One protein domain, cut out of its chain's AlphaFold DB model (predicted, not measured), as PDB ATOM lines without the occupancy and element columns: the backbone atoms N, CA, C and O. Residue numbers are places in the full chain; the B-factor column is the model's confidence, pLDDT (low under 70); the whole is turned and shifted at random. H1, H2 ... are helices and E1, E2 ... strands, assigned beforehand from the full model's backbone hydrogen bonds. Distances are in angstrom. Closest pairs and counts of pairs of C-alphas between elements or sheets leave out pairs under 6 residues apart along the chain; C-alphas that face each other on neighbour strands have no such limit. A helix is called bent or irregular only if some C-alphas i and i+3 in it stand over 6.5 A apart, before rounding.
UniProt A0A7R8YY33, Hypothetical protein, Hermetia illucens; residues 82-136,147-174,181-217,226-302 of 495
ATOM      1  N   SER A  82      -3.782  24.892 193.092       90.31
ATOM      2  CA  SER A  82      -5.146  24.833 192.558       90.31
ATOM      3  C   SER A  82      -5.282  23.800 191.441       90.31
ATOM      4  O   SER A  82      -6.327  23.158 191.333       90.31
ATOM      5  N   ARG A  83      -4.220  23.594 190.649       87.69
ATOM      6  CA  ARG A  83      -4.183  22.616 189.557       87.69
ATOM      7  C   ARG A  83      -2.835  21.917 189.436       87.69
ATOM      8  O   ARG A  83      -1.796  22.430 189.857       87.69
ATOM      9  N   TYR A  84      -2.882  20.744 188.816       85.19
ATOM     10  CA  TYR A  84      -1.725  19.926 188.480       85.19
ATOM     11  C   TYR A  84      -1.678  19.669 186.978       85.19
ATOM     12  O   TYR A  84      -2.710  19.402 186.365       85.19
ATOM     13  N   SER A  85      -0.472  19.660 186.426       85.19
ATOM     14  CA  SER A  85      -0.159  18.963 185.184       85.19
ATOM     15  C   SER A  85       0.240  17.522 185.492       85.19
ATOM     16  O   SER A  85       0.753  17.212 186.572       85.19
ATOM     17  N   LEU A  86      -0.003  16.628 184.543       83.06
ATOM     18  CA  LEU A  86       0.347  15.221 184.629       83.06
ATOM     19  C   LEU A  86       1.535  14.932 183.716       83.06
ATOM     20  O   LEU A  86       1.559  15.306 182.548       83.06
ATOM     21  N   VAL A  87       2.500  14.202 184.247       84.56
ATOM     22  CA  VAL A  87       3.607  13.643 183.485       84.56
ATOM     23  C   VAL A  87       3.554  12.132 183.637       84.56
ATOM     24  O   VAL A  87       3.445  11.613 184.749       84.56
ATOM     25  N   VAL A  88       3.569  11.413 182.519       82.38
ATOM     26  CA  VAL A  88       3.448   9.956 182.492       82.38
ATOM     27  C   VAL A  88       4.712   9.356 181.903       82.38
ATOM     28  O   VAL A  88       5.035   9.564 180.733       82.38
ATOM     29  N   HIS A  89       5.427   8.580 182.710       84.00
ATOM     30  CA  HIS A  89       6.580   7.809 182.254       84.00
ATOM     31  C   HIS A  89       6.139   6.373 182.022       84.00
ATOM     32  O   HIS A  89       5.564   5.736 182.909       84.00
ATOM     33  N   ILE A  90       6.414   5.866 180.823       81.88
ATOM     34  CA  ILE A  90       6.024   4.518 180.407       81.88
ATOM     35  C   ILE A  90       7.283   3.669 180.290       81.88
ATOM     36  O   ILE A  90       8.196   3.995 179.532       81.88
ATOM     37  N   VAL A  91       7.318   2.561 181.028       82.88
ATOM     38  CA  VAL A  91       8.435   1.617 181.017       82.88
ATOM     39  C   VAL A  91       7.943   0.260 180.542       82.88
ATOM     40  O   VAL A  91       7.136  -0.384 181.213       82.88
ATOM     41  N   ASP A  92       8.452  -0.185 179.394       84.12
ATOM     42  CA  ASP A  92       8.206  -1.531 178.887       84.12
ATOM     43  C   ASP A  92       9.241  -2.516 179.434       84.12
ATOM     44  O   ASP A  92      10.429  -2.469 179.112       84.12
ATOM     45  N   THR A  93       8.782  -3.424 180.292       83.75
ATOM     46  CA  THR A  93       9.657  -4.429 180.902       83.75
ATOM     47  C   THR A  93      10.068  -5.526 179.916       83.75
ATOM     48  O   THR A  93      11.083  -6.188 180.146       83.75
ATOM     49  N   THR A  94       9.357  -5.696 178.792       85.00
ATOM     50  CA  THR A  94       9.751  -6.654 177.744       85.00
ATOM     51  C   THR A  94      11.024  -6.229 177.031       85.00
ATOM     52  O   THR A  94      11.891  -7.072 176.810       85.00
ATOM     53  N   GLU A  95      11.205  -4.931 176.772       84.88
ATOM     54  CA  GLU A  95      12.428  -4.407 176.153       84.88
ATOM     55  C   GLU A  95      13.671  -4.730 177.011       84.88
ATOM     56  O   GLU A  95      14.733  -5.063 176.479       84.88
ATOM     57  N   ILE A  96      13.529  -4.719 178.343       88.62
ATOM     58  CA  ILE A  96      14.595  -5.092 179.287       88.62
ATOM     59  C   ILE A  96      14.889  -6.599 179.217       88.62
ATOM     60  O   ILE A  96      16.053  -7.004 179.192       88.62
ATOM     61  N   LEU A  97      13.850  -7.441 179.170       89.44
ATOM     62  CA  LEU A  97      14.009  -8.896 179.056       89.44
ATOM     63  C   LEU A  97      14.654  -9.304 177.724       89.44
ATOM     64  O   LEU A  97      15.531 -10.166 177.705       89.44
ATOM     65  N   GLU A  98      14.265  -8.672 176.616       89.25
ATOM     66  CA  GLU A  98      14.900  -8.881 175.314       89.25
ATOM     67  C   GLU A  98      16.381  -8.497 175.334       89.25
ATOM     68  O   GLU A  98      17.219  -9.198 174.764       89.25
ATOM     69  N   LEU A  99      16.719  -7.394 176.002       88.31
ATOM     70  CA  LEU A  99      18.099  -6.962 176.150       88.31
ATOM     71  C   LEU A  99      18.931  -7.970 176.958       88.31
ATOM     72  O   LEU A  99      20.044  -8.294 176.548       88.31
ATOM     73  N   LEU A 100      18.382  -8.512 178.049       91.69
ATOM     74  CA  LEU A 100      19.026  -9.584 178.818       91.69
ATOM     75  C   LEU A 100      19.265 -10.837 177.965       91.69
ATOM     76  O   LEU A 100      20.365 -11.381 177.997       91.69
ATOM     77  N   ASN A 101      18.288 -11.248 177.148       92.38
ATOM     78  CA  ASN A 101      18.465 -12.368 176.216       92.38
ATOM     79  C   ASN A 101      19.618 -12.103 175.226       92.38
ATOM     80  O   ASN A 101      20.403 -13.000 174.928       92.38
ATOM     81  N   ASN A 102      19.751 -10.871 174.721       88.69
ATOM     82  CA  ASN A 102      20.846 -10.515 173.814       88.69
ATOM     83  C   ASN A 102      22.216 -10.561 174.505       88.69
ATOM     84  O   ASN A 102      23.181 -11.029 173.900       88.69
ATOM     85  N   PHE A 103      22.306 -10.122 175.765       90.25
ATOM     86  CA  PHE A 103      23.531 -10.276 176.548       90.25
ATOM     87  C   PHE A 103      23.887 -11.746 176.771       90.25
ATOM     88  O   PHE A 103      25.042 -12.110 176.582       90.25
ATOM     89  N   GLU A 104      22.916 -12.599 177.113       91.25
ATOM     90  CA  GLU A 104      23.150 -14.040 177.293       91.25
ATOM     91  C   GLU A 104      23.724 -14.672 176.014       91.25
ATOM     92  O   GLU A 104      24.750 -15.346 176.075       91.25
ATOM     93  N   ILE A 105      23.153 -14.351 174.846       88.00
ATOM     94  CA  ILE A 105      23.654 -14.822 173.541       88.00
ATOM     95  C   ILE A 105      25.095 -14.355 173.275       88.00
ATOM     96  O   ILE A 105      25.893 -15.109 172.715       88.00
ATOM     97  N   ASN A 106      25.437 -13.115 173.634       85.25
ATOM     98  CA  ASN A 106      26.789 -12.582 173.445       85.25
ATOM     99  C   ASN A 106      27.796 -13.241 174.398       85.25
ATOM    100  O   ASN A 106      28.879 -13.635 173.970       85.25
ATOM    101  N   VAL A 107      27.425 -13.397 175.670       87.62
ATOM    102  CA  VAL A 107      28.246 -14.039 176.706       87.62
ATOM    103  C   VAL A 107      28.471 -15.516 176.406       87.62
ATOM    104  O   VAL A 107      29.557 -16.037 176.661       87.62
ATOM    105  N   ASP A 108      27.488 -16.192 175.810       85.44
ATOM    106  CA  ASP A 108      27.589 -17.605 175.454       85.44
ATOM    107  C   ASP A 108      28.740 -17.924 174.497       85.44
ATOM    108  O   ASP A 108      29.195 -19.072 174.466       85.44
ATOM    109  N   ARG A 109      29.204 -16.908 173.763       80.12
ATOM    110  CA  ARG A 109      30.275 -16.966 172.766       80.12
ATOM    111  C   ARG A 109      31.666 -16.634 173.322       80.12
ATOM    112  O   ARG A 109      32.628 -16.676 172.563       80.12
ATOM    113  N   LEU A 110      31.778 -16.281 174.603       79.88
ATOM    114  CA  LEU A 110      33.057 -16.015 175.274       79.88
ATOM    115  C   LEU A 110      33.706 -17.308 175.796       79.88
ATOM    116  O   LEU A 110      33.035 -18.324 176.004       79.88
ATOM    117  N   ASP A 111      35.012 -17.251 176.077       75.69
ATOM    118  CA  ASP A 111      35.760 -18.363 176.672       75.69
ATOM    119  C   ASP A 111      35.213 -18.784 178.048       75.69
ATOM    120  O   ASP A 111      34.728 -17.969 178.842       75.69
ATOM    121  N   ARG A 112      35.356 -20.082 178.367       72.81
ATOM    122  CA  ARG A 112      34.738 -20.733 179.541       72.81
ATOM    123  C   ARG A 112      34.973 -20.009 180.872       72.81
ATOM    124  O   ARG A 112      34.039 -19.931 181.662       72.81
ATOM    125  N   GLY A 113      36.178 -19.489 181.123       72.00
ATOM    126  CA  GLY A 113      36.530 -18.890 182.421       72.00
ATOM    127  C   GLY A 113      35.770 -17.597 182.743       72.00
ATOM    128  O   GLY A 113      35.402 -17.357 183.887       72.00
ATOM    129  N   HIS A 114      35.489 -16.781 181.729       75.50
ATOM    130  CA  HIS A 114      34.813 -15.488 181.873       75.50
ATOM    131  C   HIS A 114      33.287 -15.593 181.720       75.50
ATOM    132  O   HIS A 114      32.538 -14.778 182.263       75.50
ATOM    133  N   LYS A 115      32.827 -16.621 181.000       85.81
ATOM    134  CA  LYS A 115      31.419 -16.884 180.699       85.81
ATOM    135  C   LYS A 115      30.564 -17.097 181.952       85.81
ATOM    136  O   LYS A 115      29.500 -16.495 182.072       85.81
ATOM    137  N   GLU A 116      31.017 -17.932 182.887       87.69
ATOM    138  CA  GLU A 116      30.206 -18.330 184.048       87.69
ATOM    139  C   GLU A 116      29.865 -17.146 184.966       87.69
ATOM    140  O   GLU A 116      28.722 -17.000 185.401       87.69
ATOM    141  N   LEU A 117      30.828 -16.246 185.194       87.31
ATOM    142  CA  LEU A 117      30.626 -15.048 186.011       87.31
ATOM    143  C   LEU A 117      29.565 -14.116 185.410       87.31
ATOM    144  O   LEU A 117      28.678 -13.654 186.127       87.31
ATOM    145  N   LEU A 118      29.622 -13.867 184.097       89.69
ATOM    146  CA  LEU A 118      28.648 -13.000 183.425       89.69
ATOM    147  C   LEU A 118      27.255 -13.634 183.369       89.69
ATOM    148  O   LEU A 118      26.267 -12.934 183.579       89.69
ATOM    149  N   LEU A 119      27.156 -14.948 183.136       92.12
ATOM    150  CA  LEU A 119      25.870 -15.653 183.157       92.12
ATOM    151  C   LEU A 119      25.214 -15.608 184.542       92.12
ATOM    152  O   LEU A 119      24.002 -15.404 184.637       92.12
ATOM    153  N   ASN A 120      25.996 -15.743 185.616       91.38
ATOM    154  CA  ASN A 120      25.483 -15.595 186.977       91.38
ATOM    155  C   ASN A 120      24.964 -14.172 187.232       91.38
ATOM    156  O   ASN A 120      23.860 -14.014 187.758       91.38
ATOM    157  N   GLU A 121      25.693 -13.139 186.799       91.50
ATOM    158  CA  GLU A 121      25.234 -11.749 186.932       91.50
ATOM    159  C   GLU A 121      23.949 -11.494 186.123       91.50
ATOM    160  O   GLU A 121      22.990 -10.922 186.644       91.50
ATOM    161  N   LEU A 122      23.867 -11.990 184.884       93.69
ATOM    162  CA  LEU A 122      22.663 -11.895 184.047       93.69
ATOM    163  C   LEU A 122      21.464 -12.613 184.673       93.69
ATOM    164  O   LEU A 122      20.355 -12.076 184.677       93.69
ATOM    165  N   LYS A 123      21.680 -13.784 185.280       94.25
ATOM    166  CA  LYS A 123      20.647 -14.505 186.032       94.25
ATOM    167  C   LYS A 123      20.152 -13.686 187.227       94.25
ATOM    168  O   LYS A 123      18.941 -13.574 187.429       94.25
ATOM    169  N   HIS A 124      21.056 -13.074 187.993       92.50
ATOM    170  CA  HIS A 124      20.682 -12.169 189.083       92.50
ATOM    171  C   HIS A 124      19.876 -10.966 188.581       92.50
ATOM    172  O   HIS A 124      18.851 -10.629 189.178       92.50
ATOM    173  N   LEU A 125      20.275 -10.356 187.461       91.88
ATOM    174  CA  LEU A 125      19.521  -9.263 186.846       91.88
ATOM    175  C   LEU A 125      18.136  -9.692 186.388       91.88
ATOM    176  O   LEU A 125      17.166  -8.995 186.676       91.88
ATOM    177  N   ARG A 126      18.012 -10.858 185.754       93.06
ATOM    178  CA  ARG A 126      16.717 -11.418 185.355       93.06
ATOM    179  C   ARG A 126      15.796 -11.596 186.561       93.06
ATOM    180  O   ARG A 126      14.628 -11.219 186.498       93.06
ATOM    181  N   HIS A 127      16.317 -12.089 187.687       89.12
ATOM    182  CA  HIS A 127      15.549 -12.151 188.931       89.12
ATOM    183  C   HIS A 127      15.108 -10.762 189.408       89.12
ATOM    184  O   HIS A 127      13.938 -10.604 189.748       89.12
ATOM    185  N   LYS A 128      15.983  -9.745 189.373       88.44
ATOM    186  CA  LYS A 128      15.608  -8.362 189.722       88.44
ATOM    187  C   LYS A 128      14.518  -7.808 188.803       88.44
ATOM    188  O   LYS A 128      13.530  -7.284 189.308       88.44
ATOM    189  N   VAL A 129      14.629  -7.986 187.488       87.69
ATOM    190  CA  VAL A 129      13.583  -7.576 186.532       87.69
ATOM    191  C   VAL A 129      12.263  -8.273 186.846       87.69
ATOM    192  O   VAL A 129      11.228  -7.621 186.914       87.69
ATOM    193  N   ASN A 130      12.290  -9.564 187.173       83.38
ATOM    194  CA  ASN A 130      11.089 -10.295 187.574       83.38
ATOM    195  C   ASN A 130      10.474  -9.807 188.898       83.38
ATOM    196  O   ASN A 130       9.306 -10.078 189.142       83.38
ATOM    197  N   THR A 131      11.215  -9.097 189.758       80.81
ATOM    198  CA  THR A 131      10.623  -8.420 190.933       80.81
ATOM    199  C   THR A 131       9.961  -7.086 190.584       80.81
ATOM    200  O   THR A 131       9.072  -6.633 191.303       80.81
ATOM    201  N   ILE A 132      10.396  -6.460 189.486       77.88
ATOM    202  CA  ILE A 132       9.805  -5.242 188.926       77.88
ATOM    203  C   ILE A 132       8.542  -5.592 188.137       77.88
ATOM    204  O   ILE A 132       7.569  -4.845 188.187       77.88
ATOM    205  N   ILE A 133       8.545  -6.744 187.456       70.44
ATOM    206  CA  ILE A 133       7.379  -7.316 186.785       70.44
ATOM    207  C   ILE A 133       6.446  -7.888 187.862       70.44
ATOM    208  O   ILE A 133       6.750  -8.913 188.471       70.44
ATOM    209  N   PRO A 134       5.291  -7.269 188.139       53.66
ATOM    210  CA  PRO A 134       4.342  -7.821 189.099       53.66
ATOM    211  C   PRO A 134       3.854  -9.195 188.616       53.66
ATOM    212  O   PRO A 134       3.226  -9.306 187.559       53.66
ATOM    213  N   GLY A 135       4.177 -10.228 189.400       52.44
ATOM    214  CA  GLY A 135       4.092 -11.636 189.016       52.44
ATOM    215  C   GLY A 135       2.760 -12.087 188.411       52.44
ATOM    216  O   GLY A 135       1.678 -11.634 188.781       52.44
ATOM    217  N   VAL A 136       2.864 -13.072 187.519       44.00
ATOM    218  CA  VAL A 136       1.772 -13.739 186.784       44.00
ATOM    219  C   VAL A 136       0.775 -14.468 187.718       44.00
ATOM    220  O   VAL A 136      -0.295 -14.899 187.295       44.00
ATOM    221  N   PHE A 147      -8.925   0.769 187.616       45.84
ATOM    222  CA  PHE A 147      -9.176   2.193 187.753       45.84
ATOM    223  C   PHE A 147      -9.440   2.538 189.220       45.84
ATOM    224  O   PHE A 147      -8.641   3.254 189.795       45.84
ATOM    225  N   GLY A 148     -10.422   1.939 189.897       37.25
ATOM    226  CA  GLY A 148     -10.871   2.388 191.227       37.25
ATOM    227  C   GLY A 148      -9.810   2.526 192.340       37.25
ATOM    228  O   GLY A 148      -9.905   3.460 193.138       37.25
ATOM    229  N   HIS A 149      -8.794   1.654 192.415       39.81
ATOM    230  CA  HIS A 149      -7.777   1.706 193.483       39.81
ATOM    231  C   HIS A 149      -6.594   2.636 193.180       39.81
ATOM    232  O   HIS A 149      -6.209   3.412 194.056       39.81
ATOM    233  N   ALA A 150      -6.060   2.617 191.955       42.34
ATOM    234  CA  ALA A 150      -5.064   3.600 191.527       42.34
ATOM    235  C   ALA A 150      -5.696   5.000 191.440       42.34
ATOM    236  O   ALA A 150      -5.080   5.969 191.851       42.34
ATOM    237  N   GLN A 151      -6.964   5.096 191.027       40.47
ATOM    238  CA  GLN A 151      -7.766   6.321 190.932       40.47
ATOM    239  C   GLN A 151      -8.046   6.972 192.291       40.47
ATOM    240  O   GLN A 151      -7.908   8.185 192.425       40.47
ATOM    241  N   LYS A 152      -8.417   6.192 193.318       44.31
ATOM    242  CA  LYS A 152      -8.627   6.731 194.674       44.31
ATOM    243  C   LYS A 152      -7.339   7.268 195.294       44.31
ATOM    244  O   LYS A 152      -7.396   8.280 195.983       44.31
ATOM    245  N   TRP A 153      -6.214   6.595 195.055       44.25
ATOM    246  CA  TRP A 153      -4.928   6.957 195.650       44.25
ATOM    247  C   TRP A 153      -4.202   8.071 194.875       44.25
ATOM    248  O   TRP A 153      -3.760   9.035 195.486       44.25
ATOM    249  N   LEU A 154      -4.152   8.012 193.538       43.78
ATOM    250  CA  LEU A 154      -3.524   9.054 192.714       43.78
ATOM    251  C   LEU A 154      -4.336  10.350 192.685       43.78
ATOM    252  O   LEU A 154      -3.750  11.406 192.455       43.78
ATOM    253  N   PHE A 155      -5.664  10.305 192.846       43.47
ATOM    254  CA  PHE A 155      -6.479  11.432 192.400       43.47
ATOM    255  C   PHE A 155      -7.441  12.071 193.365       43.47
ATOM    256  O   PHE A 155      -7.911  13.124 192.966       43.47
ATOM    257  N   GLY A 156      -7.708  11.536 194.565       44.41
ATOM    258  CA  GLY A 156      -8.555  12.244 195.539       44.41
ATOM    259  C   GLY A 156      -9.723  12.971 194.855       44.41
ATOM    260  O   GLY A 156      -9.839  14.178 194.990       44.41
ATOM    261  N   THR A 157     -10.467  12.237 194.009       39.62
ATOM    262  CA  THR A 157     -11.344  12.703 192.904       39.62
ATOM    263  C   THR A 157     -10.640  13.159 191.602       39.62
ATOM    264  O   THR A 157     -10.410  14.336 191.361       39.62
ATOM    265  N   LEU A 158     -10.371  12.202 190.693       42.28
ATOM    266  CA  LEU A 158     -10.331  12.499 189.247       42.28
ATOM    267  C   LEU A 158     -11.701  13.030 188.855       42.28
ATOM    268  O   LEU A 158     -12.700  12.380 189.182       42.28
ATOM    269  N   THR A 159     -11.749  14.138 188.122       42.16
ATOM    270  CA  THR A 159     -12.980  14.488 187.419       42.16
ATOM    271  C   THR A 159     -13.250  13.427 186.339       42.16
ATOM    272  O   THR A 159     -12.336  12.741 185.872       42.16
ATOM    273  N   GLU A 160     -14.516  13.213 185.973       47.34
ATOM    274  CA  GLU A 160     -14.881  12.273 184.895       47.34
ATOM    275  C   GLU A 160     -14.178  12.620 183.563       47.34
ATOM    276  O   GLU A 160     -13.863  11.717 182.787       47.34
ATOM    277  N   ASP A 161     -13.829  13.893 183.353       48.22
ATOM    278  CA  ASP A 161     -13.133  14.380 182.158       48.22
ATOM    279  C   ASP A 161     -11.694  13.872 182.058       48.22
ATOM    280  O   ASP A 161     -11.292  13.328 181.028       48.22
ATOM    281  N   ASP A 162     -10.922  13.978 183.137       45.94
ATOM    282  CA  ASP A 162      -9.538  13.500 183.184       45.94
ATOM    283  C   ASP A 162      -9.459  11.973 182.963       45.94
ATOM    284  O   ASP A 162      -8.550  11.445 182.312       45.94
ATOM    285  N   LYS A 163     -10.463  11.245 183.478       51.03
ATOM    286  CA  LYS A 163     -10.644   9.801 183.273       51.03
ATOM    287  C   LYS A 163     -10.929   9.493 181.801       51.03
ATOM    288  O   LYS A 163     -10.300   8.596 181.242       51.03
ATOM    289  N   GLY A 164     -11.829  10.244 181.165       53.69
ATOM    290  CA  GLY A 164     -12.121  10.111 179.738       53.69
ATOM    291  C   GLY A 164     -10.895  10.377 178.860       53.69
ATOM    292  O   GLY A 164     -10.641   9.628 177.916       53.69
ATOM    293  N   GLN A 165     -10.096  11.389 179.203       56.66
ATOM    294  CA  GLN A 165      -8.893  11.762 178.454       56.66
ATOM    295  C   GLN A 165      -7.800  10.692 178.535       56.66
ATOM    296  O   GLN A 165      -7.269  10.293 177.497       56.66
ATOM    297  N   LEU A 166      -7.510  10.164 179.729       55.25
ATOM    298  CA  LEU A 166      -6.484   9.131 179.899       55.25
ATOM    299  C   LEU A 166      -6.891   7.800 179.248       55.25
ATOM    300  O   LEU A 166      -6.067   7.158 178.596       55.25
ATOM    301  N   THR A 167      -8.157   7.389 179.376       56.34
ATOM    302  CA  THR A 167      -8.658   6.155 178.745       56.34
ATOM    303  C   THR A 167      -8.639   6.264 177.224       56.34
ATOM    304  O   THR A 167      -8.104   5.377 176.559       56.34
ATOM    305  N   LYS A 168      -9.132   7.380 176.668       58.88
ATOM    306  CA  LYS A 168      -9.097   7.639 175.224       58.88
ATOM    307  C   LYS A 168      -7.661   7.697 174.707       58.88
ATOM    308  O   LYS A 168      -7.372   7.134 173.656       58.88
ATOM    309  N   PHE A 169      -6.748   8.314 175.457       56.06
ATOM    310  CA  PHE A 169      -5.329   8.340 175.120       56.06
ATOM    311  C   PHE A 169      -4.739   6.923 175.062       56.06
ATOM    312  O   PHE A 169      -4.232   6.551 174.011       56.06
ATOM    313  N   LEU A 170      -4.882   6.108 176.116       55.06
ATOM    314  CA  LEU A 170      -4.345   4.736 176.175       55.06
ATOM    315  C   LEU A 170      -4.920   3.822 175.077       55.06
ATOM    316  O   LEU A 170      -4.214   2.967 174.537       55.06
ATOM    317  N   GLU A 171      -6.189   4.012 174.713       56.97
ATOM    318  CA  GLU A 171      -6.820   3.324 173.580       56.97
ATOM    319  C   GLU A 171      -6.284   3.803 172.221       56.97
ATOM    320  O   GLU A 171      -6.175   3.008 171.283       56.97
ATOM    321  N   THR A 172      -5.878   5.071 172.118       53.12
ATOM    322  CA  THR A 172      -5.304   5.636 170.890       53.12
ATOM    323  C   THR A 172      -3.810   5.312 170.747       53.12
ATOM    324  O   THR A 172      -3.367   4.998 169.645       53.12
ATOM    325  N   THR A 173      -3.033   5.255 171.837       48.59
ATOM    326  CA  THR A 173      -1.633   4.770 171.827       48.59
ATOM    327  C   THR A 173      -1.554   3.295 171.426       48.59
ATOM    328  O   THR A 173      -0.595   2.873 170.789       48.59
ATOM    329  N   LYS A 174      -2.593   2.511 171.748       51.38
ATOM    330  CA  LYS A 174      -2.757   1.121 171.291       51.38
ATOM    331  C   LYS A 174      -2.925   1.011 169.768       51.38
ATOM    332  O   LYS A 174      -2.632  -0.045 169.214       51.38
ATOM    333  N   ILE A 181      -0.560  11.457 169.748       44.59
ATOM    334  CA  ILE A 181       0.102  12.006 170.940       44.59
ATOM    335  C   ILE A 181       0.045  13.543 170.965       44.59
ATOM    336  O   ILE A 181       0.017  14.138 172.034       44.59
ATOM    337  N   LYS A 182      -0.048  14.202 169.802       42.16
ATOM    338  CA  LYS A 182      -0.088  15.673 169.700       42.16
ATOM    339  C   LYS A 182      -1.469  16.298 169.931       42.16
ATOM    340  O   LYS A 182      -1.555  17.515 170.027       42.16
ATOM    341  N   ALA A 183      -2.543  15.504 169.968       38.22
ATOM    342  CA  ALA A 183      -3.918  16.018 169.903       38.22
ATOM    343  C   ALA A 183      -4.665  16.044 171.250       38.22
ATOM    344  O   ALA A 183      -5.792  16.531 171.301       38.22
ATOM    345  N   ILE A 184      -4.081  15.522 172.333       38.78
ATOM    346  CA  ILE A 184      -4.724  15.479 173.653       38.78
ATOM    347  C   ILE A 184      -3.966  16.418 174.591       38.78
ATOM    348  O   ILE A 184      -2.879  16.069 175.023       38.78
ATOM    349  N   ASN A 185      -4.575  17.591 174.819       44.66
ATOM    350  CA  ASN A 185      -4.370  18.620 175.851       44.66
ATOM    351  C   ASN A 185      -2.967  18.786 176.469       44.66
ATOM    352  O   ASN A 185      -2.384  17.852 177.000       44.66
ATOM    353  N   GLU A 186      -2.538  20.046 176.578       49.47
ATOM    354  CA  GLU A 186      -1.322  20.578 177.237       49.47
ATOM    355  C   GLU A 186      -1.056  20.088 178.689       49.47
ATOM    356  O   GLU A 186      -0.099  20.507 179.332       49.47
ATOM    357  N   GLN A 187      -1.896  19.208 179.236       47.75
ATOM    358  CA  GLN A 187      -1.885  18.739 180.617       47.75
ATOM    359  C   GLN A 187      -1.253  17.353 180.815       47.75
ATOM    360  O   GLN A 187      -1.007  17.002 181.966       47.75
ATOM    361  N   VAL A 188      -0.986  16.565 179.760       56.88
ATOM    362  CA  VAL A 188      -0.351  15.233 179.878       56.88
ATOM    363  C   VAL A 188       0.918  15.150 179.026       56.88
ATOM    364  O   VAL A 188       0.840  15.001 177.809       56.88
ATOM    365  N   ILE A 189       2.095  15.193 179.659       63.66
ATOM    366  CA  ILE A 189       3.396  15.041 178.980       63.66
ATOM    367  C   ILE A 189       3.907  13.612 179.137       63.66
ATOM    368  O   ILE A 189       3.848  13.034 180.222       63.66
ATOM    369  N   ILE A 190       4.415  13.023 178.052       59.12
ATOM    370  CA  ILE A 190       4.919  11.647 178.051       59.12
ATOM    371  C   ILE A 190       6.424  11.651 177.925       59.12
ATOM    372  O   ILE A 190       6.976  12.055 176.898       59.12
ATOM    373  N   ASN A 191       7.079  11.093 178.934       63.84
ATOM    374  CA  ASN A 191       8.514  10.925 178.896       63.84
ATOM    375  C   ASN A 191       8.895   9.554 178.341       63.84
ATOM    376  O   ASN A 191       8.491   8.507 178.851       63.84
ATOM    377  N   SER A 192       9.703   9.575 177.282       68.31
ATOM    378  CA  SER A 192      10.256   8.388 176.628       68.31
ATOM    379  C   SER A 192      11.765   8.235 176.838       68.31
ATOM    380  O   SER A 192      12.379   7.363 176.227       68.31
ATOM    381  N   GLU A 193      12.396   9.054 177.679       71.94
ATOM    382  CA  GLU A 193      13.849   9.092 177.860       71.94
ATOM    383  C   GLU A 193      14.400   7.757 178.381       71.94
ATOM    384  O   GLU A 193      15.389   7.244 177.851       71.94
ATOM    385  N   PHE A 194      13.707   7.120 179.333       70.62
ATOM    386  CA  PHE A 194      14.067   5.774 179.783       70.62
ATOM    387  C   PHE A 194      14.076   4.773 178.617       70.62
ATOM    388  O   PHE A 194      15.050   4.042 178.423       70.62
ATOM    389  N   ARG A 195      13.025   4.790 177.786       72.56
ATOM    390  CA  ARG A 195      12.907   3.938 176.594       72.56
ATOM    391  C   ARG A 195      14.029   4.211 175.589       72.56
ATOM    392  O   ARG A 195      14.645   3.273 175.094       72.56
ATOM    393  N   LYS A 196      14.352   5.483 175.321       77.62
ATOM    394  CA  LYS A 196      15.457   5.871 174.425       77.62
ATOM    395  C   LYS A 196      16.789   5.274 174.887       77.62
ATOM    396  O   LYS A 196      17.469   4.641 174.081       77.62
ATOM    397  N   LYS A 197      17.109   5.378 176.183       76.56
ATOM    398  CA  LYS A 197      18.339   4.812 176.768       76.56
ATOM    399  C   LYS A 197      18.390   3.281 176.651       76.56
ATOM    400  O   LYS A 197      19.441   2.726 176.334       76.56
ATOM    401  N   ILE A 198      17.264   2.585 176.849       74.00
ATOM    402  CA  ILE A 198      17.178   1.126 176.643       74.00
ATOM    403  C   ILE A 198      17.374   0.756 175.164       74.00
ATOM    404  O   ILE A 198      18.125  -0.171 174.858       74.00
ATOM    405  N   ILE A 199      16.768   1.503 174.236       76.56
ATOM    406  CA  ILE A 199      16.930   1.299 172.789       76.56
ATOM    407  C   ILE A 199      18.386   1.519 172.353       76.56
ATOM    408  O   ILE A 199      18.910   0.741 171.554       76.56
ATOM    409  N   GLU A 200      19.058   2.552 172.859       81.06
ATOM    410  CA  GLU A 200      20.477   2.805 172.581       81.06
ATOM    411  C   GLU A 200      21.362   1.662 173.077       81.06
ATOM    412  O   GLU A 200      22.191   1.151 172.321       81.06
ATOM    413  N   LEU A 201      21.126   1.187 174.303       76.25
ATOM    414  CA  LEU A 201      21.851   0.047 174.852       76.25
ATOM    415  C   LEU A 201      21.614  -1.219 174.014       76.25
ATOM    416  O   LEU A 201      22.563  -1.928 173.687       76.25
ATOM    417  N   LYS A 202      20.374  -1.458 173.566       79.75
ATOM    418  CA  LYS A 202      20.036  -2.554 172.644       79.75
ATOM    419  C   LYS A 202      20.819  -2.467 171.336       79.75
ATOM    420  O   LYS A 202      21.354  -3.478 170.887       79.75
ATOM    421  N   LYS A 203      20.931  -1.277 170.737       83.81
ATOM    422  CA  LYS A 203      21.728  -1.068 169.515       83.81
ATOM    423  C   LYS A 203      23.204  -1.396 169.743       83.81
ATOM    424  O   LYS A 203      23.781  -2.109 168.928       83.81
ATOM    425  N   LEU A 204      23.794  -0.939 170.849       78.31
ATOM    426  CA  LEU A 204      25.192  -1.232 171.187       78.31
ATOM    427  C   LEU A 204      25.439  -2.738 171.351       78.31
ATOM    428  O   LEU A 204      26.374  -3.272 170.762       78.31
ATOM    429  N   VAL A 205      24.560  -3.441 172.065       76.69
ATOM    430  CA  VAL A 205      24.666  -4.896 172.280       76.69
ATOM    431  C   VAL A 205      24.521  -5.684 170.972       76.69
ATOM    432  O   VAL A 205      25.202  -6.692 170.767       76.69
ATOM    433  N   LEU A 206      23.662  -5.228 170.054       79.69
ATOM    434  CA  LEU A 206      23.529  -5.830 168.724       79.69
ATOM    435  C   LEU A 206      24.767  -5.586 167.849       79.69
ATOM    436  O   LEU A 206      25.190  -6.493 167.133       79.69
ATOM    437  N   LEU A 207      25.373  -4.398 167.920       79.38
ATOM    438  CA  LEU A 207      26.631  -4.110 167.224       79.38
ATOM    439  C   LEU A 207      27.777  -4.977 167.757       79.38
ATOM    440  O   LEU A 207      28.547  -5.526 166.965       79.38
ATOM    441  N   ASP A 208      27.853  -5.183 169.073       73.38
ATOM    442  CA  ASP A 208      28.831  -6.100 169.665       73.38
ATOM    443  C   ASP A 208      28.654  -7.518 169.152       73.38
ATOM    444  O   ASP A 208      29.638  -8.202 168.902       73.38
ATOM    445  N   ARG A 209      27.409  -7.966 168.960       75.19
ATOM    446  CA  ARG A 209      27.136  -9.297 168.420       75.19
ATOM    447  C   ARG A 209      27.768  -9.469 167.044       75.19
ATOM    448  O   ARG A 209      28.365 -10.512 166.779       75.19
ATOM    449  N   ILE A 210      27.658  -8.461 166.179       77.00
ATOM    450  CA  ILE A 210      28.288  -8.466 164.852       77.00
ATOM    451  C   ILE A 210      29.812  -8.522 165.008       77.00
ATOM    452  O   ILE A 210      30.445  -9.400 164.427       77.00
ATOM    453  N   LYS A 211      30.383  -7.669 165.870       76.25
ATOM    454  CA  LYS A 211      31.828  -7.607 166.139       76.25
ATOM    455  C   LYS A 211      32.386  -8.912 166.717       76.25
ATOM    456  O   LYS A 211      33.451  -9.358 166.303       76.25
ATOM    457  N   LEU A 212      31.667  -9.535 167.648       69.94
ATOM    458  CA  LEU A 212      31.990 -10.837 168.230       69.94
ATOM    459  C   LEU A 212      31.951 -11.920 167.159       69.94
ATOM    460  O   LEU A 212      32.881 -12.708 167.072       69.94
ATOM    461  N   THR A 213      30.923 -11.924 166.306       70.25
ATOM    462  CA  THR A 213      30.824 -12.897 165.204       70.25
ATOM    463  C   THR A 213      32.010 -12.756 164.250       70.25
ATOM    464  O   THR A 213      32.634 -13.753 163.934       70.25
ATOM    465  N   SER A 214      32.387 -11.528 163.874       70.50
ATOM    466  CA  SER A 214      33.530 -11.291 162.980       70.50
ATOM    467  C   SER A 214      34.898 -11.559 163.611       70.50
ATOM    468  O   SER A 214      35.855 -11.803 162.889       70.50
ATOM    469  N   LYS A 215      35.017 -11.455 164.944       66.88
ATOM    470  CA  LYS A 215      36.284 -11.656 165.661       66.88
ATOM    471  C   LYS A 215      36.501 -13.102 166.095       66.88
ATOM    472  O   LYS A 215      37.641 -13.531 166.163       66.88
ATOM    473  N   ILE A 216      35.448 -13.863 166.384       60.16
ATOM    474  CA  ILE A 216      35.572 -15.288 166.743       60.16
ATOM    475  C   ILE A 216      36.205 -16.093 165.602       60.16
ATOM    476  O   ILE A 216      36.949 -17.030 165.868       60.16
ATOM    477  N   ASP A 217      36.021 -15.653 164.358       58.06
ATOM    478  CA  ASP A 217      36.693 -16.228 163.191       58.06
ATOM    479  C   ASP A 217      38.203 -15.884 163.122       58.06
ATOM    480  O   ASP A 217      38.918 -16.438 162.289       58.06
ATOM    481  N   SER A 226      39.901 -11.141 177.301       75.25
ATOM    482  CA  SER A 226      39.741 -10.320 178.510       75.25
ATOM    483  C   SER A 226      39.106  -8.956 178.218       75.25
ATOM    484  O   SER A 226      38.238  -8.515 178.969       75.25
ATOM    485  N   SER A 227      39.482  -8.291 177.121       79.75
ATOM    486  CA  SER A 227      38.881  -7.002 176.738       79.75
ATOM    487  C   SER A 227      37.379  -7.121 176.456       79.75
ATOM    488  O   SER A 227      36.609  -6.269 176.903       79.75
ATOM    489  N   LEU A 228      36.958  -8.178 175.756       78.31
ATOM    490  CA  LEU A 228      35.545  -8.432 175.461       78.31
ATOM    491  C   LEU A 228      34.739  -8.723 176.731       78.31
ATOM    492  O   LEU A 228      33.614  -8.242 176.867       78.31
ATOM    493  N   TYR A 229      35.324  -9.456 177.681       84.19
ATOM    494  CA  TYR A 229      34.707  -9.695 178.984       84.19
ATOM    495  C   TYR A 229      34.419  -8.390 179.738       84.19
ATOM    496  O   TYR A 229      33.282  -8.173 180.156       84.19
ATOM    497  N   TYR A 230      35.415  -7.508 179.889       84.19
ATOM    498  CA  TYR A 230      35.234  -6.254 180.630       84.19
ATOM    499  C   TYR A 230      34.215  -5.321 179.970       84.19
ATOM    500  O   TYR A 230      33.434  -4.675 180.667       84.19
ATOM    501  N   ASP A 231      34.180  -5.290 178.638       84.12
ATOM    502  CA  ASP A 231      33.192  -4.516 177.886       84.12
ATOM    503  C   ASP A 231      31.757  -5.028 178.126       84.12
ATOM    504  O   ASP A 231      30.857  -4.241 178.433       84.12
ATOM    505  N   GLN A 232      31.537  -6.349 178.084       85.56
ATOM    506  CA  GLN A 232      30.232  -6.930 178.424       85.56
ATOM    507  C   GLN A 232      29.868  -6.691 179.895       85.56
ATOM    508  O   GLN A 232      28.729  -6.323 180.190       85.56
ATOM    509  N   LEU A 233      30.824  -6.833 180.818       88.81
ATOM    510  CA  LEU A 233      30.610  -6.578 182.243       88.81
ATOM    511  C   LEU A 233      30.152  -5.136 182.500       88.81
ATOM    512  O   LEU A 233      29.177  -4.928 183.219       88.81
ATOM    513  N   PHE A 234      30.813  -4.149 181.892       87.81
ATOM    514  CA  PHE A 234      30.448  -2.737 182.035       87.81
ATOM    515  C   PHE A 234      29.013  -2.470 181.558       87.81
ATOM    516  O   PHE A 234      28.235  -1.795 182.233       87.81
ATOM    517  N   LYS A 235      28.619  -3.054 180.423       87.19
ATOM    518  CA  LYS A 235      27.264  -2.914 179.865       87.19
ATOM    519  C   LYS A 235      26.203  -3.593 180.740       87.19
ATOM    520  O   LYS A 235      25.126  -3.030 180.951       87.19
ATOM    521  N   ILE A 236      26.521  -4.759 181.306       90.19
ATOM    522  CA  ILE A 236      25.677  -5.460 182.285       90.19
ATOM    523  C   ILE A 236      25.511  -4.616 183.558       90.19
ATOM    524  O   ILE A 236      24.394  -4.467 184.052       90.19
ATOM    525  N   GLN A 237      26.585  -3.996 184.059       89.38
ATOM    526  CA  GLN A 237      26.529  -3.080 185.204       89.38
ATOM    527  C   GLN A 237      25.708  -1.817 184.903       89.38
ATOM    528  O   GLN A 237      24.929  -1.374 185.747       89.38
ATOM    529  N   ALA A 238      25.809  -1.267 183.692       86.06
ATOM    530  CA  ALA A 238      24.976  -0.144 183.270       86.06
ATOM    531  C   ALA A 238      23.483  -0.518 183.271       86.06
ATOM    532  O   ALA A 238      22.654   0.236 183.784       86.06
ATOM    533  N   LEU A 239      23.130  -1.707 182.765       88.44
ATOM    534  CA  LEU A 239      21.758  -2.219 182.825       88.44
ATOM    535  C   LEU A 239      21.299  -2.449 184.275       88.44
ATOM    536  O   LEU A 239      20.183  -2.068 184.634       88.44
ATOM    537  N   LYS A 240      22.168  -3.011 185.123       91.81
ATOM    538  CA  LYS A 240      21.918  -3.210 186.558       91.81
ATOM    539  C   LYS A 240      21.521  -1.921 187.257       91.81
ATOM    540  O   LYS A 240      20.476  -1.886 187.901       91.81
ATOM    541  N   ALA A 241      22.311  -0.865 187.081       86.25
ATOM    542  CA  ALA A 241      22.045   0.434 187.689       86.25
ATOM    543  C   ALA A 241      20.676   0.995 187.263       86.25
ATOM    544  O   ALA A 241      19.956   1.575 188.074       86.25
ATOM    545  N   ARG A 242      20.262   0.775 186.005       86.44
ATOM    546  CA  ARG A 242      18.938   1.193 185.505       86.44
ATOM    547  C   ARG A 242      17.790   0.374 186.097       86.44
ATOM    548  O   ARG A 242      16.747   0.940 186.415       86.44
ATOM    549  N   ILE A 243      17.975  -0.932 186.274       88.75
ATOM    550  CA  ILE A 243      16.998  -1.816 186.930       88.75
ATOM    551  C   ILE A 243      16.837  -1.429 188.406       88.75
ATOM    552  O   ILE A 243      15.714  -1.304 188.890       88.75
ATOM    553  N   GLU A 244      17.942  -1.191 189.113       87.44
ATOM    554  CA  GLU A 244      17.928  -0.748 190.513       87.44
ATOM    555  C   GLU A 244      17.264   0.625 190.661       87.44
ATOM    556  O   GLU A 244      16.434   0.820 191.546       87.44
ATOM    557  N   HIS A 245      17.535   1.547 189.735       86.44
ATOM    558  CA  HIS A 245      16.849   2.834 189.669       86.44
ATOM    559  C   HIS A 245      15.322   2.681 189.553       86.44
ATOM    560  O   HIS A 245      14.574   3.342 190.277       86.44
ATOM    561  N   LEU A 246      14.842   1.787 188.682       85.56
ATOM    562  CA  LEU A 246      13.410   1.493 188.569       85.56
ATOM    563  C   LEU A 246      12.842   0.902 189.862       85.56
ATOM    564  O   LEU A 246      11.772   1.323 190.293       85.56
ATOM    565  N   GLN A 247      13.541  -0.044 190.500       85.06
ATOM    566  CA  GLN A 247      13.107  -0.615 191.782       85.06
ATOM    567  C   GLN A 247      12.962   0.469 192.848       85.06
ATOM    568  O   GLN A 247      11.917   0.550 193.493       85.06
ATOM    569  N   ASN A 248      13.971   1.329 192.986       81.44
ATOM    570  CA  ASN A 248      13.953   2.427 193.942       81.44
ATOM    571  C   ASN A 248      12.806   3.391 193.644       81.44
ATOM    572  O   ASN A 248      12.044   3.716 194.546       81.44
ATOM    573  N   THR A 249      12.595   3.749 192.376       82.44
ATOM    574  CA  THR A 249      11.469   4.597 191.958       82.44
ATOM    575  C   THR A 249      10.118   3.962 192.307       82.44
ATOM    576  O   THR A 249       9.234   4.644 192.821       82.44
ATOM    577  N   ILE A 250       9.943   2.656 192.083       81.25
ATOM    578  CA  ILE A 250       8.716   1.927 192.452       81.25
ATOM    579  C   ILE A 250       8.496   1.970 193.963       81.25
ATOM    580  O   ILE A 250       7.368   2.165 194.415       81.25
ATOM    581  N   VAL A 251       9.556   1.763 194.745       76.88
ATOM    582  CA  VAL A 251       9.497   1.820 196.207       76.88
ATOM    583  C   VAL A 251       9.128   3.232 196.662       76.88
ATOM    584  O   VAL A 251       8.145   3.380 197.384       76.88
ATOM    585  N   SER A 252       9.820   4.264 196.180       74.25
ATOM    586  CA  SER A 252       9.523   5.671 196.476       74.25
ATOM    587  C   SER A 252       8.075   6.024 196.131       74.25
ATOM    588  O   SER A 252       7.349   6.527 196.985       74.25
ATOM    589  N   ALA A 253       7.606   5.641 194.941       77.44
ATOM    590  CA  ALA A 253       6.231   5.860 194.505       77.44
ATOM    591  C   ALA A 253       5.202   5.182 195.425       77.44
ATOM    592  O   ALA A 253       4.183   5.782 195.749       77.44
ATOM    593  N   LYS A 254       5.460   3.958 195.909       70.81
ATOM    594  CA  LYS A 254       4.570   3.278 196.873       70.81
ATOM    595  C   LYS A 254       4.460   4.013 198.209       70.81
ATOM    596  O   LYS A 254       3.422   3.914 198.860       70.81
ATOM    597  N   TYR A 255       5.506   4.735 198.602       71.94
ATOM    598  CA  TYR A 255       5.518   5.577 199.798       71.94
ATOM    599  C   TYR A 255       5.082   7.025 199.527       71.94
ATOM    600  O   TYR A 255       5.059   7.825 200.456       71.94
ATOM    601  N   GLY A 256       4.718   7.373 198.285       66.38
ATOM    602  CA  GLY A 256       4.368   8.743 197.901       66.38
ATOM    603  C   GLY A 256       5.554   9.714 197.928       66.38
ATOM    604  O   GLY A 256       5.349  10.920 197.999       66.38
ATOM    605  N   ILE A 257       6.784   9.197 197.889       74.31
ATOM    606  CA  ILE A 257       8.023   9.978 197.890       74.31
ATOM    607  C   ILE A 257       8.491  10.143 196.445       74.31
ATOM    608  O   ILE A 257       8.515   9.178 195.679       74.31
ATOM    609  N   LEU A 258       8.896  11.354 196.071       80.31
ATOM    610  CA  LEU A 258       9.498  11.617 194.769       80.31
ATOM    611  C   LEU A 258      10.943  11.099 194.744       80.31
ATOM    612  O   LEU A 258      11.767  11.496 195.566       80.31
ATOM    613  N   HIS A 259      11.267  10.214 193.801       82.50
ATOM    614  CA  HIS A 259      12.652   9.799 193.582       82.50
ATOM    615  C   HIS A 259      13.406  10.905 192.812       82.50
ATOM    616  O   HIS A 259      12.883  11.343 191.792       82.50
ATOM    617  N   PRO A 260      14.619  11.341 193.212       73.56
ATOM    618  CA  PRO A 260      15.293  12.502 192.604       73.56
ATOM    619  C   PRO A 260      15.479  12.418 191.085       73.56
ATOM    620  O   PRO A 260      15.390  13.415 190.385       73.56
ATOM    621  N   ASN A 261      15.679  11.204 190.578       79.12
ATOM    622  CA  ASN A 261      15.977  10.940 189.170       79.12
ATOM    623  C   ASN A 261      14.741  10.498 188.360       79.12
ATOM    624  O   ASN A 261      14.891   9.950 187.268       79.12
ATOM    625  N   ILE A 262      13.525  10.635 188.912       83.94
ATOM    626  CA  ILE A 262      12.295  10.330 188.163       83.94
ATOM    627  C   ILE A 262      11.889  11.461 187.229       83.94
ATOM    628  O   ILE A 262      11.118  11.215 186.321       83.94
ATOM    629  N   LEU A 263      12.376  12.678 187.457       85.69
ATOM    630  CA  LEU A 263      12.159  13.808 186.566       85.69
ATOM    631  C   LEU A 263      13.410  14.013 185.720       85.69
ATOM    632  O   LEU A 263      14.521  13.874 186.238       85.69
ATOM    633  N   THR A 264      13.242  14.331 184.442       84.75
ATOM    634  CA  THR A 264      14.373  14.710 183.585       84.75
ATOM    635  C   THR A 264      14.673  16.197 183.704       84.75
ATOM    636  O   THR A 264      13.833  16.984 184.147       84.75
ATOM    637  N   ASP A 265      15.874  16.598 183.294       82.56
ATOM    638  CA  ASP A 265      16.283  18.004 183.327       82.56
ATOM    639  C   ASP A 265      15.345  18.875 182.477       82.56
ATOM    640  O   ASP A 265      15.015  19.995 182.868       82.56
ATOM    641  N   GLU A 266      14.849  18.347 181.352       84.12
ATOM    642  CA  GLU A 266      13.862  19.034 180.518       84.12
ATOM    643  C   GLU A 266      12.539  19.242 181.257       84.12
ATOM    644  O   GLU A 266      11.984  20.332 181.193       84.12
ATOM    645  N   GLU A 267      12.055  18.244 182.004       84.56
ATOM    646  CA  GLU A 267      10.819  18.364 182.789       84.56
ATOM    647  C   GLU A 267      10.981  19.365 183.937       84.56
ATOM    648  O   GLU A 267      10.091  20.175 184.198       84.56
ATOM    649  N   ILE A 268      12.136  19.357 184.608       86.06
ATOM    650  CA  ILE A 268      12.456  20.329 185.660       86.06
ATOM    651  C   ILE A 268      12.419  21.753 185.096       86.06
ATOM    652  O   ILE A 268      11.838  22.646 185.721       86.06
ATOM    653  N   GLN A 269      12.990  21.966 183.909       86.88
ATOM    654  CA  GLN A 269      13.004  23.269 183.247       86.88
ATOM    655  C   GLN A 269      11.621  23.676 182.724       86.88
ATOM    656  O   GLN A 269      11.182  24.802 182.972       86.88
ATOM    657  N   GLU A 270      10.921  22.770 182.043       87.19
ATOM    658  CA  GLU A 270       9.603  23.001 181.448       87.19
ATOM    659  C   GLU A 270       8.578  23.400 182.512       87.19
ATOM    660  O   GLU A 270       7.890  24.416 182.381       87.19
ATOM    661  N   PHE A 271       8.536  22.657 183.620       86.31
ATOM    662  CA  PHE A 271       7.611  22.929 184.717       86.31
ATOM    663  C   PHE A 271       8.149  23.924 185.749       86.31
ATOM    664  O   PHE A 271       7.430  24.234 186.708       86.31
ATOM    665  N   LYS A 272       9.371  24.444 185.562       90.75
ATOM    666  CA  LYS A 272      10.059  25.363 186.484       90.75
ATOM    667  C   LYS A 272      10.011  24.840 187.922       90.75
ATOM    668  O   LYS A 272       9.447  25.479 188.810       90.75
ATOM    669  N   ILE A 273      10.499  23.620 188.116       86.31
ATOM    670  CA  ILE A 273      10.454  22.938 189.409       86.31
ATOM    671  C   ILE A 273      11.533  23.522 190.316       86.31
ATOM    672  O   ILE A 273      12.721  23.421 190.027       86.31
ATOM    673  N   ASP A 274      11.100  24.123 191.419       85.19
ATOM    674  CA  ASP A 274      11.947  24.613 192.500       85.19
ATOM    675  C   ASP A 274      11.698  23.816 193.797       85.19
ATOM    676  O   ASP A 274      10.880  22.888 193.849       85.19
ATOM    677  N   PHE A 275      12.409  24.179 194.869       80.00
ATOM    678  CA  PHE A 275      12.271  23.541 196.181       80.00
ATOM    679  C   PHE A 275      10.879  23.683 196.801       80.00
ATOM    680  O   PHE A 275      10.513  22.870 197.647       80.00
ATOM    681  N   VAL A 276      10.100  24.692 196.410       81.88
ATOM    682  CA  VAL A 276       8.730  24.853 196.902       81.88
ATOM    683  C   VAL A 276       7.830  23.884 196.147       81.88
ATOM    684  O   VAL A 276       7.158  23.054 196.751       81.88
ATOM    685  N   LYS A 277       7.877  23.904 194.812       88.00
ATOM    686  CA  LYS A 277       7.059  23.055 193.947       88.00
ATOM    687  C   LYS A 277       7.305  21.570 194.191       88.00
ATOM    688  O   LYS A 277       6.332  20.815 194.206       88.00
ATOM    689  N   ILE A 278       8.550  21.150 194.441       85.44
ATOM    690  CA  ILE A 278       8.898  19.735 194.649       85.44
ATOM    691  C   ILE A 278       8.134  19.099 195.822       85.44
ATOM    692  O   ILE A 278       7.738  17.940 195.730       85.44
ATOM    693  N   GLN A 279       7.844  19.868 196.879       83.50
ATOM    694  CA  GLN A 279       7.109  19.399 198.064       83.50
ATOM    695  C   GLN A 279       5.649  19.052 197.760       83.50
ATOM    696  O   GLN A 279       5.012  18.302 198.498       83.50
ATOM    697  N   HIS A 280       5.112  19.597 196.670       86.25
ATOM    698  CA  HIS A 280       3.737  19.384 196.244       86.25
ATOM    699  C   HIS A 280       3.619  18.384 195.089       86.25
ATOM    700  O   HIS A 280       2.495  18.075 194.680       86.25
ATOM    701  N   ILE A 281       4.738  17.880 194.552       87.69
ATOM    702  CA  ILE A 281       4.718  16.866 193.496       87.69
ATOM    703  C   ILE A 281       4.256  15.537 194.090       87.69
ATOM    704  O   ILE A 281       4.794  15.064 195.088       87.69
ATOM    705  N   LYS A 282       3.275  14.901 193.446       85.06
ATOM    706  CA  LYS A 282       2.791  13.572 193.847       85.06
ATOM    707  C   LYS A 282       3.242  12.544 192.815       85.06
ATOM    708  O   LYS A 282       2.927  12.685 191.637       85.06
ATOM    709  N   LEU A 283       3.955  11.508 193.250       83.44
ATOM    710  CA  LEU A 283       4.383  10.396 192.400       83.44
ATOM    711  C   LEU A 283       3.542   9.162 192.698       83.44
ATOM    712  O   LEU A 283       3.376   8.785 193.854       83.44
ATOM    713  N   GLY A 284       3.090   8.492 191.645       77.25
ATOM    714  CA  GLY A 284       2.467   7.189 191.736       77.25
ATOM    715  C   GLY A 284       2.970   6.204 190.708       77.25
ATOM    716  O   GLY A 284       3.464   6.585 189.653       77.25
ATOM    717  N   VAL A 285       2.805   4.920 191.014       77.50
ATOM    718  CA  VAL A 285       3.152   3.828 190.107       77.50
ATOM    719  C   VAL A 285       1.991   2.854 189.982       77.50
ATOM    720  O   VAL A 285       1.359   2.483 190.972       77.50
ATOM    721  N   THR A 286       1.711   2.425 188.758       70.38
ATOM    722  CA  THR A 286       0.708   1.399 188.483       70.38
ATOM    723  C   THR A 286       1.141   0.488 187.337       70.38
ATOM    724  O   THR A 286       1.955   0.855 186.489       70.38
ATOM    725  N   LYS A 287       0.595  -0.728 187.325       70.06
ATOM    726  CA  LYS A 287       0.807  -1.720 186.266       70.06
ATOM    727  C   LYS A 287      -0.207  -1.480 185.153       70.06
ATOM    728  O   LYS A 287      -1.400  -1.517 185.429       70.06
ATOM    729  N   PHE A 288       0.227  -1.337 183.909       62.69
ATOM    730  CA  PHE A 288      -0.658  -1.295 182.749       62.69
ATOM    731  C   PHE A 288      -0.381  -2.498 181.847       62.69
ATOM    732  O   PHE A 288       0.713  -2.648 181.325       62.69
ATOM    733  N   GLN A 289      -1.365  -3.387 181.672       63.81
ATOM    734  CA  GLN A 289      -1.155  -4.686 181.003       63.81
ATOM    735  C   GLN A 289      -0.030  -5.510 181.664       63.81
ATOM    736  O   GLN A 289       0.504  -5.119 182.697       63.81
ATOM    737  N   ASP A 290       0.307  -6.694 181.144       69.50
ATOM    738  CA  ASP A 290       1.231  -7.589 181.855       69.50
ATOM    739  C   ASP A 290       2.673  -7.076 181.957       69.50
ATOM    740  O   ASP A 290       3.348  -7.418 182.929       69.50
ATOM    741  N   ASN A 291       3.089  -6.181 181.053       74.00
ATOM    742  CA  ASN A 291       4.493  -5.803 180.883       74.00
ATOM    743  C   ASN A 291       4.792  -4.291 180.934       74.00
ATOM    744  O   ASN A 291       5.972  -3.937 180.942       74.00
ATOM    745  N   LEU A 292       3.789  -3.401 180.984       78.06
ATOM    746  CA  LEU A 292       4.037  -1.954 181.061       78.06
ATOM    747  C   LEU A 292       3.889  -1.450 182.498       78.06
ATOM    748  O   LEU A 292       2.929  -1.754 183.211       78.06
ATOM    749  N   LEU A 293       4.845  -0.631 182.915       78.69
ATOM    750  CA  LEU A 293       4.783   0.138 184.148       78.69
ATOM    751  C   LEU A 293       4.536   1.598 183.801       78.69
ATOM    752  O   LEU A 293       5.208   2.162 182.938       78.69
ATOM    753  N   LEU A 294       3.565   2.197 184.483       80.75
ATOM    754  CA  LEU A 294       3.250   3.612 184.367       80.75
ATOM    755  C   LEU A 294       3.632   4.302 185.668       80.75
ATOM    756  O   LEU A 294       3.083   3.972 186.725       80.75
ATOM    757  N   PHE A 295       4.530   5.277 185.580       82.44
ATOM    758  CA  PHE A 295       4.709   6.263 186.636       82.44
ATOM    759  C   PHE A 295       3.908   7.501 186.266       82.44
ATOM    760  O   PHE A 295       4.070   8.047 185.179       82.44
ATOM    761  N   VAL A 296       3.018   7.916 187.157       82.94
ATOM    762  CA  VAL A 296       2.199   9.116 186.988       82.94
ATOM    763  C   VAL A 296       2.683  10.133 188.002       82.94
ATOM    764  O   VAL A 296       2.635   9.888 189.208       82.94
ATOM    765  N   ILE A 297       3.155  11.265 187.503       87.25
ATOM    766  CA  ILE A 297       3.715  12.354 188.286       87.25
ATOM    767  C   ILE A 297       2.766  13.540 188.159       87.25
ATOM    768  O   ILE A 297       2.462  13.989 187.057       87.25
ATOM    769  N   LYS A 298       2.271  14.043 189.285       86.88
ATOM    770  CA  LYS A 298       1.464  15.260 189.344       86.88
ATOM    771  C   LYS A 298       2.353  16.423 189.716       86.88
ATOM    772  O   LYS A 298       2.843  16.469 190.842       86.88
ATOM    773  N   ILE A 299       2.518  17.363 188.801       90.81
ATOM    774  CA  ILE A 299       3.358  18.540 188.997       90.81
ATOM    775  C   ILE A 299       2.448  19.763 189.123       90.81
ATOM    776  O   ILE A 299       1.618  19.976 188.243       90.81
ATOM    777  N   PRO A 300       2.544  20.559 190.201       91.38
ATOM    778  CA  PRO A 300       1.742  21.769 190.336       91.38
ATOM    779  C   PRO A 300       1.930  22.703 189.138       91.38
ATOM    780  O   PRO A 300       3.060  23.071 188.793       91.38
ATOM    781  N   SER A 301       0.825  23.098 188.518       89.62
ATOM    782  CA  SER A 301       0.820  23.995 187.360       89.62
ATOM    783  C   SER A 301       0.305  25.384 187.711       89.62
ATOM    784  O   SER A 301       0.847  26.372 187.220       89.62
ATOM    785  N   GLU A 302      -0.669  25.472 188.618       90.75
ATOM    786  CA  GLU A 302      -1.283  26.734 189.029       90.75
ATOM    787  C   GLU A 302      -1.360  26.852 190.555       90.75
ATOM    788  O   GLU A 302      -1.774  25.923 191.259       90.75
TER     789      GLU A 302
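This is residues 82 to 136, 147 to 174, 181 to 217 and 226 to 302 of the 495 residues of the protein "Hypothetical protein" of Hermetia illucens (UniProt A0A7R8YY33). A strongly twisted sheet of four strands forms a head at one end, and a long bundle of four helices, H1, H2, H5 and H6, extends from it and makes the long axis. The end of H6 covers part of one face of the sheet and H3 part of the other, while H4, H7 and H8 sit around the head. The 197 printed residues run E1 H1 H2 H3 H4 E2 H5 H6 H7 H8 E3 E4; the mixed sheet has the order E2 E1 E4 E3, and the class is mixed, helices and strands. The whole is only just compact, close to loose, with a radius of gyration of the C-alphas of 19.7 A, and elongated, spanning 64 by 35 by 31 A.

E1, residues 82 to 92, begins at C-alpha 82 (-5.146, 24.833, 192.558) and is 32.6 A long. E4, residues 292 to 302, is 30.2 A long and ends at C-alpha 302 (-1.283, 26.734, 189.029). E2 is residues 188 to 191 and E3 282 to 288. H6, residues 226 to 254, is 41.9 A long and begins at (39.741, -10.320, 178.510). H5, residues 193 to 216, is 34.5 A; H2, 112 to 132, 30.8 A; H1, 93 to 107, 21.3 A. H2 is only just irregular: C-alphas 113 and 116 are 6.6 A apart. H3 is residues 147 to 155, H4 160 to 173, H7 265 to 270 and H8 275 to 278.

E1 and E4 are antiparallel, with N 87 and O 297 2.8 A apart. E3 and E4 form an antiparallel hairpin, N 284 to O 296 2.8 A. E2 is parallel to E1, N 189 to O 86 2.9 A. The sheet and the helices on both its faces make three layers: H6 is on one face, the closest C-alphas of H6 and E3 being those of Ala 253 and Gly 284 at 4.9 A, and H3 is on the opposite face, over E3 and along the strands at a height over the sheet of 9.7 A. H4, H5, H7 and H8 only graze the sheet. H1, H2, H5 and H6 form an up-and-down bundle, each running against the one before it. H1, the hub, touches H2 in a helical hairpin at a shallow tilt of 7 degrees, closest C-alphas Val 107 and Lys 115, 5.8 A. H1 touches H5 at Leu 99 and Lys 202, C-alphas 6.0 A apart. H2 touches H6 at Ile 132 and Gln 247, C-alphas 6.4 A apart. Every O i to N i+4 pair is within hydrogen-bond range in H1, H3, H4, H5, H6 and H7; in H2 14 of 17 are, and H8 is too short for one.

The farthest C-alphas, Ser 82 and Asp 217, are 65.6 A apart. Cuts leave gaps between C-alphas 136 and 147 of 19.4 A, 174 and 181 of 11.3 A, and 217 and 226 of 16.7 A. Of the links printed whole, none is long. Mean pLDDT of the printed part is 75.0, and residues 147 to 174 and 181 to 192 are among those under 70.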